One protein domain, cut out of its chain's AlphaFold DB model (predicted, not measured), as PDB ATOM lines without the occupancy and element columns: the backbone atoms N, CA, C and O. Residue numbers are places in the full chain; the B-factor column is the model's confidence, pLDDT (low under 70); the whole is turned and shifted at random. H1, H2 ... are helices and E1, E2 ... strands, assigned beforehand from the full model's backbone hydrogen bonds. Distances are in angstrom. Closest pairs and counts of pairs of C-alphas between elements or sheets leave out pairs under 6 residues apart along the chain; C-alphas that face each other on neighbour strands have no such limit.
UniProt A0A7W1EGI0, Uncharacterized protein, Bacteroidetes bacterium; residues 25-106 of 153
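AT A GLANCE: This is residues 25 to 106 of the 153 residues of an uncharacterized protein of Bacteroidetes bacterium (UniProt A0A7W1EGI0). A three-stranded sheet, E1-E5-E4, makes a wall; H1 and H2 stand up from one face of it and reach a small hairpin, E2 and E3, which H3 follows. There are 82 printed residues, with named elements in the order E1 H1 H2 E2 E3 H3 E4 E5, mixed helices and strands, and both sheets are antiparallel. The whole is compact and rounded, with a radius of gyration of the C-alphas of 11.4 A and spans of 32 by 26 by 22 A.

HOW THE PARTS SIT: Start at E1, residues 25 to 30; its antiparallel neighbour is the inner strand E5, residues 99 to 105, with N 27 and O 102 within hydrogen-bond range at 3.0 A. E5 forms a hairpin with E4, residues 90 to 96, where N 101 and O 93 are 2.9 A apart. H1, residues 31 to 42, is on this sheet at a height of 10.5 A. H2, residues 49 to 56, is on the same face at 10.4 A. Residues 31 to 35 of H1 only just touch H2, with 3 pairs of C-alphas within 8 A, the closest Leu 35 and Ala 55 at 7.7 A, about perpendicular at 77 degrees. Next come E2, residues 66 to 69, and E3, residues 72 to 75, a hairpin with N 67 and O 74 at 2.9 A. The closest C-alphas of H1 and E3 are His 42 and Val 74, 6.0 A; of H2 and E2, Ala 51 and Cys 69, 5.8 A. H3, residues 76 to 83, is near H1, with 11 pairs of C-alphas within 10 A. In H1, H2 and H3 every O i to N i+4 pair is within hydrogen-bond range.

IN THESE COORDINATES: Find C-alpha 25 at (20.423, 21.425, 39.611), where E1 begins its 17.4 A. H1 runs 16.1 A to C-alpha 42 at (8.561, 0.934, 45.621). E4 measures 18.4 A, and E5 runs 19.9 A to C-alpha 105 at (17.231, 19.760, 34.422).

THE WHOLE: The C-alphas farthest apart, Glu 47 and Gly 106, are 31.9 A apart. The printed part has no cut and no long link, and no printed residue is under 70 in pLDDT.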
ATOM      1  N   TRP A  25      20.304  21.583  38.166       97.50
ATOM      2  CA  TRP A  25      20.423  21.425  39.611       97.50
ATOM      3  C   TRP A  25      21.099  20.103  39.945       97.50
ATOM      4  O   TRP A  25      21.026  19.146  39.173       97.50
ATOM      5  N   GLU A  26      21.729  20.051  41.112       97.75
ATOM      6  CA  GLU A  26      22.321  18.831  41.647       97.75
ATOM      7  C   GLU A  26      21.796  18.553  43.050       97.75
ATOM      8  O   GLU A  26      21.483  19.471  43.809       97.75
ATOM      9  N   ARG A  27      21.702  17.269  43.388       97.50
ATOM     10  CA  ARG A  27      21.443  16.802  44.747       97.50
ATOM     11  C   ARG A  27      22.242  15.540  45.013       97.50
ATOM     12  O   ARG A  27      22.278  14.656  44.164       97.50
ATOM     13  N   LYS A  28      22.834  15.445  46.198       97.81
ATOM     14  CA  LYS A  28      23.560  14.260  46.659       97.81
ATOM     15  C   LYS A  28      22.800  13.593  47.800       97.81
ATOM     16  O   LYS A  28      22.112  14.280  48.553       97.81
ATOM     17  N   MET A  29      22.922  12.277  47.902       97.50
ATOM     18  CA  MET A  29      22.498  11.500  49.067       97.50
ATOM     19  C   MET A  29      23.314  10.212  49.158       97.50
ATOM     20  O   MET A  29      24.005   9.853  48.197       97.50
ATOM     21  N   LEU A  30      23.239   9.534  50.301       98.19
ATOM     22  CA  LEU A  30      23.926   8.265  50.491       98.19
ATOM     23  C   LEU A  30      23.345   7.194  49.561       98.19
ATOM     24  O   LEU A  30      22.136   7.149  49.312       98.19
ATOM     25  N   THR A  31      24.214   6.324  49.048       97.56
ATOM     26  CA  THR A  31      23.823   5.166  48.232       97.56
ATOM     27  C   THR A  31      22.868   4.269  49.020       97.56
ATOM     28  O   THR A  31      21.856   3.826  48.478       97.56
ATOM     29  N   GLU A  32      23.134   4.062  50.311       97.31
ATOM     30  CA  GLU A  32      22.273   3.280  51.203       97.31
ATOM     31  C   GLU A  32      20.868   3.880  51.332       97.31
ATOM     32  O   GLU A  32      19.886   3.165  51.131       97.31
ATOM     33  N   ASP A  33      20.753   5.189  51.578       98.12
ATOM     34  CA  ASP A  33      19.458   5.872  51.677       98.12
ATOM     35  C   ASP A  33      18.659   5.748  50.378       98.12
ATOM     36  O   ASP A  33      17.447   5.523  50.393       98.12
ATOM     37  N   TRP A  34      19.334   5.881  49.232       97.88
ATOM     38  CA  TRP A  34      18.697   5.776  47.923       97.88
ATOM     39  C   TRP A  34      18.154   4.368  47.663       97.88
ATOM     40  O   TRP A  34      16.993   4.206  47.278       97.88
ATOM     41  N   LEU A  35      18.971   3.340  47.904       97.44
ATOM     42  CA  LEU A  35      18.567   1.949  47.714       97.44
ATOM     43  C   LEU A  35      17.482   1.544  48.721       97.44
ATOM     44  O   LEU A  35      16.486   0.926  48.342       97.44
ATOM     45  N   THR A  36      17.606   1.964  49.978       98.19
ATOM     46  CA  THR A  36      16.602   1.718  51.021       98.19
ATOM     47  C   THR A  36      15.271   2.378  50.675       98.19
ATOM     48  O   THR A  36      14.223   1.738  50.770       98.19
ATOM     49  N   TYR A  37      15.291   3.623  50.189       98.25
ATOM     50  CA  TYR A  37      14.097   4.302  49.689       98.25
ATOM     51  C   TYR A  37      13.419   3.501  48.568       98.25
ATOM     52  O   TYR A  37      12.215   3.246  48.631       98.25
ATOM     53  N   LEU A  38      14.182   3.059  47.564       97.50
ATOM     54  CA  LEU A  38      13.658   2.271  46.448       97.50
ATOM     55  C   LEU A  38      13.045   0.939  46.908       97.50
ATOM     56  O   LEU A  38      11.949   0.580  46.467       97.50
ATOM     57  N   LYS A  39      13.725   0.231  47.812       97.00
ATOM     58  CA  LYS A  39      13.274  -1.046  48.370       97.00
ATOM     59  C   LYS A  39      11.985  -0.886  49.172       97.00
ATOM     60  O   LYS A  39      11.009  -1.568  48.886       97.00
ATOM     61  N   LEU A  40      11.960   0.035  50.136       97.19
ATOM     62  CA  LEU A  40      10.850   0.166  51.087       97.19
ATOM     63  C   LEU A  40       9.623   0.875  50.504       97.19
ATOM     64  O   LEU A  40       8.501   0.566  50.897       97.19
ATOM     65  N   LYS A  41       9.804   1.851  49.604       96.94
ATOM     66  CA  LYS A  41       8.681   2.637  49.053       96.94
ATOM     67  C   LYS A  41       8.125   2.084  47.749       96.94
ATOM     68  O   LYS A  41       6.965   2.345  47.445       96.94
ATOM     69  N   HIS A  42       8.933   1.359  46.976       95.75
ATOM     70  CA  HIS A  42       8.561   0.934  45.621       95.75
ATOM     71  C   HIS A  42       8.769  -0.558  45.361       95.75
ATOM     72  O   HIS A  42       8.630  -0.986  44.216       95.75
ATOM     73  N   ASN A  43       9.111  -1.344  46.389       95.12
ATOM     74  CA  ASN A  43       9.427  -2.771  46.276       95.12
ATOM     75  C   ASN A  43      10.463  -3.061  45.176       95.12
ATOM     76  O   ASN A  43      10.405  -4.082  44.490       95.12
ATOM     77  N   TYR A  44      11.401  -2.135  44.971       96.56
ATOM     78  CA  TYR A  44      12.424  -2.278  43.947       96.56
ATOM     79  C   TYR A  44      13.494  -3.283  44.419       96.56
ATOM     80  O   TYR A  44      13.973  -3.168  45.551       96.56
ATOM     81  N   PRO A  45      13.907  -4.258  43.589       95.88
ATOM     82  CA  PRO A  45      14.778  -5.356  44.008       95.88
ATOM     83  C   PRO A  45      16.258  -4.939  44.052       95.88
ATOM     84  O   PRO A  45      17.065  -5.391  43.244       95.88
ATOM     85  N   THR A  46      16.632  -4.080  44.999       94.38
ATOM     86  CA  THR A  46      17.995  -3.522  45.128       94.38
ATOM     87  C   THR A  46      19.089  -4.543  45.442       94.38
ATOM     88  O   THR A  46      20.261  -4.215  45.295       94.38
ATOM     89  N   GLU A  47      18.726  -5.759  45.856       93.88
ATOM     90  CA  GLU A  47      19.670  -6.860  46.108       93.88
ATOM     91  C   GLU A  47      20.131  -7.556  44.819       93.88
ATOM     92  O   GLU A  47      21.105  -8.301  44.829       93.88
ATOM     93  N   LYS A  48      19.427  -7.351  43.697       95.38
ATOM     94  CA  LYS A  48      19.831  -7.904  42.400       95.38
ATOM     95  C   LYS A  48      20.848  -6.971  41.755       95.38
ATOM     96  O   LYS A  48      20.517  -5.811  41.507       95.38
ATOM     97  N   ASP A  49      22.026  -7.489  41.408       94.06
ATOM     98  CA  ASP A  49      23.132  -6.703  40.837       94.06
ATOM     99  C   ASP A  49      22.704  -5.845  39.643       94.06
ATOM    100  O   ASP A  49      23.000  -4.652  39.589       94.06
ATOM    101  N   GLU A  50      21.926  -6.416  38.722       94.00
ATOM    102  CA  GLU A  50      21.434  -5.700  37.545       94.00
ATOM    103  C   GLU A  50      20.522  -4.521  37.931       94.00
ATOM    104  O   GLU A  50      20.714  -3.389  37.482       94.00
ATOM    105  N   ALA A  51      19.553  -4.754  38.821       95.56
ATOM    106  CA  ALA A  51      18.617  -3.724  39.261       95.56
ATOM    107  C   ALA A  51      19.321  -2.632  40.077       95.56
ATOM    108  O   ALA A  51      19.015  -1.446  39.907       95.56
ATOM    109  N   LYS A  52      20.280  -3.015  40.926       95.69
ATOM    110  CA  LYS A  52      21.143  -2.093  41.667       95.69
ATOM    111  C   LYS A  52      21.946  -1.219  40.708       95.69
ATOM    112  O   LYS A  52      21.887   0.003  40.808       95.69
ATOM    113  N   MET A  53      22.611  -1.819  39.722       94.75
ATOM    114  CA  MET A  53      23.381  -1.093  38.711       94.75
ATOM    115  C   MET A  53      22.510  -0.087  37.942       94.75
ATOM    116  O   MET A  53      22.926   1.060  37.762       94.75
ATOM    117  N   MET A  54      21.287  -0.470  37.551       95.62
ATOM    118  CA  MET A  54      20.331   0.439  36.901       95.62
ATOM    119  C   MET A  54      19.908   1.602  37.809       95.62
ATOM    120  O   MET A  54      19.823   2.741  37.348       95.62
ATOM    121  N   ALA A  55      19.667   1.341  39.098       96.50
ATOM    122  CA  ALA A  55      19.274   2.364  40.067       96.50
ATOM    123  C   ALA A  55      20.391   3.382  40.343       96.50
ATOM    124  O   ALA A  55      20.101   4.552  40.601       96.50
ATOM    125  N   LEU A  56      21.654   2.951  40.275       96.75
ATOM    126  CA  LEU A  56      22.829   3.798  40.501       96.75
ATOM    127  C   LEU A  56      23.279   4.563  39.245       96.75
ATOM    128  O   LEU A  56      23.949   5.586  39.364       96.75
ATOM    129  N   ASN A  57      22.885   4.114  38.047       96.06
ATOM    130  CA  ASN A  57      23.322   4.680  36.763       96.06
ATOM    131  C   ASN A  57      22.157   5.095  35.847       96.06
ATOM    132  O   ASN A  57      22.253   5.040  34.617       96.06
ATOM    133  N   PHE A  58      21.034   5.505  36.433       97.25
ATOM    134  CA  PHE A  58      19.833   5.861  35.684       97.25
ATOM    135  C   PHE A  58      20.042   7.110  34.811       97.25
ATOM    136  O   PHE A  58      20.271   8.209  35.316       97.25
ATOM    137  N   LYS A  59      19.888   6.982  33.488       96.56
ATOM    138  CA  LYS A  59      20.014   8.100  32.538       96.56
ATOM    139  C   LYS A  59      18.693   8.431  31.844       96.56
ATOM    140  O   LYS A  59      17.913   7.551  31.461       96.56
ATOM    141  N   GLN A  60      18.472   9.731  31.656       96.00
ATOM    142  CA  GLN A  60      17.347  10.279  30.902       96.00
ATOM    143  C   GLN A  60      17.847  11.209  29.790       96.00
ATOM    144  O   GLN A  60      18.330  12.298  30.101       96.00
ATOM    145  N   ASP A  61      17.656  10.830  28.526       92.00
ATOM    146  CA  ASP A  61      17.821  11.734  27.372       92.00
ATOM    147  C   ASP A  61      16.526  12.512  27.098       92.00
ATOM    148  O   ASP A  61      16.541  13.713  26.841       92.00
ATOM    149  N   ALA A  62      15.384  11.847  27.291       91.75
ATOM    150  CA  ALA A  62      14.052  12.441  27.352       91.75
ATOM    151  C   ALA A  62      13.416  12.178  28.726       91.75
ATOM    152  O   ALA A  62      13.811  11.250  29.437       91.75
ATOM    153  N   ARG A  63      12.431  12.998  29.123       92.19
ATOM    154  CA  ARG A  63      11.753  12.849  30.420       92.19
ATOM    155  C   ARG A  63      10.956  11.538  30.444       92.19
ATOM    156  O   ARG A  63       9.910  11.435  29.809       92.19
ATOM    157  N   LYS A  64      11.441  10.563  31.210       94.88
ATOM    158  CA  LYS A  64      10.772   9.282  31.458       94.88
ATOM    159  C   LYS A  64       9.688   9.443  32.527       94.88
ATOM    160  O   LYS A  64       9.684  10.401  33.301       94.88
ATOM    161  N   VAL A  65       8.740   8.506  32.555       95.00
ATOM    162  CA  VAL A  65       7.698   8.446  33.599       95.00
ATOM    163  C   VAL A  65       8.166   7.598  34.782       95.00
ATOM    164  O   VAL A  65       7.869   7.933  35.932       95.00
ATOM    165  N   TYR A  66       8.939   6.549  34.501       96.88
ATOM    166  CA  TYR A  66       9.399   5.573  35.476       96.88
ATOM    167  C   TYR A  66      10.925   5.432  35.449       96.88
ATOM    168  O   TYR A  66      11.556   5.602  34.403       96.88
ATOM    169  N   LEU A  67      11.495   5.110  36.608       96.31
ATOM    170  CA  LEU A  67      12.720   4.322  36.702       96.31
ATOM    171  C   LEU A  67      12.266   2.866  36.777       96.31
ATOM    172  O   LEU A  67      11.474   2.516  37.648       96.31
ATOM    173  N   GLU A  68      12.700   2.037  35.839       91.00
ATOM    174  CA  GLU A  68      12.223   0.662  35.727       91.00
ATOM    175  C   GLU A  68      13.378  -0.326  35.616       91.00
ATOM    176  O   GLU A  68      14.417  -0.024  35.033       91.00
ATOM    177  N   CYS A  69      13.160  -1.501  36.191       88.44
ATOM    178  CA  CYS A  69      13.921  -2.714  35.934       88.44
ATOM    179  C   CYS A  69      12.927  -3.823  35.563       88.44
ATOM    180  O   CYS A  69      11.713  -3.625  35.656       88.44
ATOM    181  N   SER A  70      13.413  -5.007  35.193       80.25
ATOM    182  CA  SER A  70      12.587  -6.109  34.666       80.25
ATOM    183  C   SER A  70      11.373  -6.486  35.530       80.25
ATOM    184  O   SER A  70      10.411  -7.044  35.017       80.25
ATOM    185  N   THR A  71      11.391  -6.182  36.833       86.12
ATOM    186  CA  THR A  71      10.331  -6.573  37.785       86.12
ATOM    187  C   THR A  71       9.699  -5.414  38.559       86.12
ATOM    188  O   THR A  71       8.752  -5.646  39.305       86.12
ATOM    189  N   ALA A  72      10.168  -4.170  38.396       92.19
ATOM    190  CA  ALA A  72       9.667  -3.034  39.170       92.19
ATOM    191  C   ALA A  72       9.615  -1.742  38.347       92.19
ATOM    192  O   ALA A  72      10.484  -1.476  37.519       92.19
ATOM    193  N   LYS A  73       8.602  -0.910  38.622       95.69
ATOM    194  CA  LYS A  73       8.411   0.413  38.012       95.69
ATOM    195  C   LYS A  73       8.214   1.465  39.095       95.69
ATOM    196  O   LYS A  73       7.190   1.487  39.768       95.69
ATOM    197  N   VAL A  74       9.179   2.366  39.215       97.50
ATOM    198  CA  VAL A  74       9.219   3.443  40.207       97.50
ATOM    199  C   VAL A  74       8.762   4.740  39.540       97.50
ATOM    200  O   VAL A  74       9.477   5.262  38.679       97.50
ATOM    201  N   PRO A  75       7.593   5.310  39.885       97.19
ATOM    202  CA  PRO A  75       7.143   6.563  39.289       97.19
ATOM    203  C   PRO A  75       8.075   7.720  39.676       97.19
ATOM    204  O   PRO A  75       8.163   8.089  40.848       97.19
ATOM    205  N   LEU A  76       8.707   8.381  38.699       97.50
ATOM    206  CA  LEU A  76       9.633   9.494  38.973       97.50
ATOM    207  C   LEU A  76       8.944  10.701  39.626       97.50
ATOM    208  O   LEU A  76       9.597  11.531  40.258       97.50
ATOM    209  N   LYS A  77       7.616  10.806  39.483       96.69
ATOM    210  CA  LYS A  77       6.805  11.792  40.207       96.69
ATOM    211  C   LYS A  77       6.881  11.583  41.727       96.69
ATOM    212  O   LYS A  77       6.972  12.573  42.438       96.69
ATOM    213  N   ASN A  78       6.903  10.331  42.194       97.69
ATOM    214  CA  ASN A  78       6.985  10.002  43.617       97.69
ATOM    215  C   ASN A  78       8.389  10.329  44.125       97.69
ATOM    216  O   ASN A  78       8.518  11.072  45.085       97.69
ATOM    217  N   VAL A  79       9.432   9.926  43.386       98.00
ATOM    218  CA  VAL A  79      10.828  10.281  43.707       98.00
ATOM    219  C   VAL A  79      11.002  11.795  43.838       98.00
ATOM    220  O   VAL A  79      11.617  12.282  44.781       98.00
ATOM    221  N   ARG A  80      10.418  12.566  42.911       98.00
ATOM    222  CA  ARG A  80      10.441  14.028  42.976       98.00
ATOM    223  C   ARG A  80       9.743  14.564  44.226       98.00
ATOM    224  O   ARG A  80      10.279  15.483  44.833       98.00
ATOM    225  N   LEU A  81       8.558  14.055  44.556       97.69
ATOM    226  CA  LEU A  81       7.771  14.521  45.700       97.69
ATOM    227  C   LEU A  81       8.448  14.160  47.023       97.69
ATOM    228  O   LEU A  81       8.739  15.055  47.808       97.69
ATOM    229  N   ASP A  82       8.764  12.882  47.217       98.00
ATOM    230  CA  ASP A  82       9.291  12.342  48.472       98.00
ATOM    231  C   ASP A  82      10.659  12.930  48.801       98.00
ATOM    232  O   ASP A  82      10.934  13.297  49.940       98.00
ATOM    233  N   LEU A  83      11.518  13.057  47.785       97.56
ATOM    234  CA  LEU A  83      12.819  13.661  47.988       97.56
ATOM    235  C   LEU A  83      12.728  15.186  47.954       97.56
ATOM    236  O   LEU A  83      13.586  15.816  48.541       97.56
ATOM    237  N   GLN A  84      11.704  15.823  47.383       97.44
ATOM    238  CA  GLN A  84      11.647  17.277  47.133       97.44
ATOM    239  C   GLN A  84      12.646  17.731  46.048       97.44
ATOM    240  O   GLN A  84      13.429  18.668  46.213       97.44
ATOM    241  N   LEU A  85      12.657  17.034  44.910       97.94
ATOM    242  CA  LEU A  85      13.450  17.413  43.737       97.94
ATOM    243  C   LEU A  85      12.747  18.511  42.927       97.94
ATOM    244  O   LEU A  85      11.519  18.554  42.807       97.94
ATOM    245  N   LYS A  86      13.532  19.367  42.262       97.56
ATOM    246  CA  LYS A  86      12.981  20.465  41.447       97.56
ATOM    247  C   LYS A  86      12.170  19.961  40.245       97.56
ATOM    248  O   LYS A  86      11.186  20.592  39.853       97.56
ATOM    249  N   SER A  87      12.526  18.816  39.660       97.50
ATOM    250  CA  SER A  87      11.837  18.236  38.497       97.50
ATOM    251  C   SER A  87      11.928  16.703  38.480       97.50
ATOM    252  O   SER A  87      12.645  16.115  39.282       97.50
ATOM    253  N   THR A  88      11.206  16.039  37.565       97.50
ATOM    254  CA  THR A  88      11.385  14.589  37.315       97.50
ATOM    255  C   THR A  88      12.424  14.307  36.225       97.50
ATOM    256  O   THR A  88      12.580  13.160  35.814       97.50
ATOM    257  N   PHE A  89      13.090  15.342  35.699       97.25
ATOM    258  CA  PHE A  89      14.031  15.204  34.590       97.25
ATOM    259  C   PHE A  89      15.462  15.229  35.116       97.25
ATOM    260  O   PHE A  89      16.130  16.259  35.080       97.25
ATOM    261  N   PHE A  90      15.904  14.092  35.644       98.00
ATOM    262  CA  PHE A  90      17.217  13.925  36.258       98.00
ATOM    263  C   PHE A  90      17.880  12.613  35.850       98.00
ATOM    264  O   PHE A  90      17.210  11.613  35.608       98.00
ATOM    265  N   SER A  91      19.204  12.616  35.808       98.31
ATOM    266  CA  SER A  91      20.005  11.396  35.737       98.31
ATOM    267  C   SER A  91      20.656  11.146  37.094       98.31
ATOM    268  O   SER A  91      20.929  12.095  37.829       98.31
ATOM    269  N   ILE A  92      20.900   9.883  37.414       98.06
ATOM    270  CA  ILE A  92      21.607   9.430  38.607       98.06
ATOM    271  C   ILE A  92      22.936   8.835  38.154       98.06
ATOM    272  O   ILE A  92      22.997   8.114  37.155       98.06
ATOM    273  N   SER A  93      23.997   9.168  38.875       97.25
ATOM    274  CA  SER A  93      25.291   8.509  38.748       97.25
ATOM    275  C   SER A  93      25.889   8.301  40.127       97.25
ATOM    276  O   SER A  93      25.775   9.176  40.990       97.25
ATOM    277  N   GLU A  94      26.570   7.182  40.305       94.88
ATOM    278  CA  GLU A  94      27.420   6.951  41.462       94.88
ATOM    279  C   GLU A  94      28.598   7.943  41.441       94.88
ATOM    280  O   GLU A  94      29.215   8.172  40.399       94.88
ATOM    281  N   LEU A  95      28.859   8.604  42.572       86.50
ATOM    282  CA  LEU A  95      30.012   9.498  42.727       86.50
ATOM    283  C   LEU A  95      31.205   8.736  43.318       86.50
ATOM    284  O   LEU A  95      32.349   8.959  42.931       86.50
ATOM    285  N   ASN A  96      30.912   7.855  44.268       86.44
ATOM    286  CA  ASN A  96      31.796   6.902  44.926       86.44
ATOM    287  C   ASN A  96      30.917   5.779  45.515       86.44
ATOM    288  O   ASN A  96      29.696   5.838  45.394       86.44
ATOM    289  N   LYS A  97      31.510   4.792  46.197       83.94
ATOM    290  CA  LYS A  97      30.757   3.654  46.762       83.94
ATOM    291  C   LYS A  97      29.626   4.058  47.727       83.94
ATOM    292  O   LYS A  97      28.644   3.330  47.845       83.94
ATOM    293  N   ASP A  98      29.726   5.229  48.353       94.12
ATOM    294  CA  ASP A  98      28.843   5.628  49.456       94.12
ATOM    295  C   ASP A  98      27.809   6.684  49.059       94.12
ATOM    296  O   ASP A  98      26.881   6.953  49.822       94.12
ATOM    297  N   SER A  99      27.938   7.306  47.882       96.94
ATOM    298  CA  SER A  99      27.061   8.403  47.476       96.94
ATOM    299  C   SER A  99      26.664   8.388  46.006       96.94
ATOM    300  O   SER A  99      27.455   8.127  45.095       96.94
ATOM    301  N   VAL A 100      25.418   8.798  45.780       97.75
ATOM    302  CA  VAL A 100      24.847   9.042  44.456       97.75
ATOM    303  C   VAL A 100      24.584  10.528  44.253       97.75
ATOM    304  O   VAL A 100      24.245  11.267  45.183       97.75
ATOM    305  N   VAL A 101      24.705  10.978  43.003       98.25
ATOM    306  CA  VAL A 101      24.341  12.334  42.593       98.25
ATOM    307  C   VAL A 101      23.201  12.307  41.582       98.25
ATOM    308  O   VAL A 101      23.261  11.646  40.548       98.25
ATOM    309  N   PHE A 102      22.168  13.089  41.875       98.38
ATOM    310  CA  PHE A 102      21.070  13.415  40.982       98.38
ATOM    311  C   PHE A 102      21.437  14.690  40.236       98.38
ATOM    312  O   PHE A 102      21.542  15.757  40.842       98.38
ATOM    313  N   LYS A 103      21.608  14.595  38.919       98.25
ATOM    314  CA  LYS A 103      21.832  15.733  38.022       98.25
ATOM    315  C   LYS A 103      20.558  16.010  37.253       98.25
ATOM    316  O   LYS A 103      20.200  15.268  36.336       98.25
ATOM    317  N   GLY A 104      19.857  17.062  37.645       97.50
ATOM    318  CA  GLY A 104      18.561  17.399  37.091       97.50
ATOM    319  C   GLY A 104      18.543  18.628  36.204       97.50
ATOM    320  O   GLY A 104      19.442  19.471  36.217       97.50
ATOM    321  N   ARG A 105      17.486  18.702  35.396       96.19
ATOM    322  CA  ARG A 105      17.231  19.760  34.422       96.19
ATOM    323  C   ARG A 105      15.865  20.387  34.667       96.19
ATOM    324  O   ARG A 105      14.863  19.681  34.834       96.19
ATOM    325  N   GLY A 106      15.841  21.714  34.653       95.50
ATOM    326  CA  GLY A 106      14.653  22.536  34.856       95.50
ATOM    327  C   GLY A 106      14.037  22.434  36.255       95.50
ATOM    328  O   GLY A 106      14.389  21.581  37.074       95.50
TER     329      GLY A 106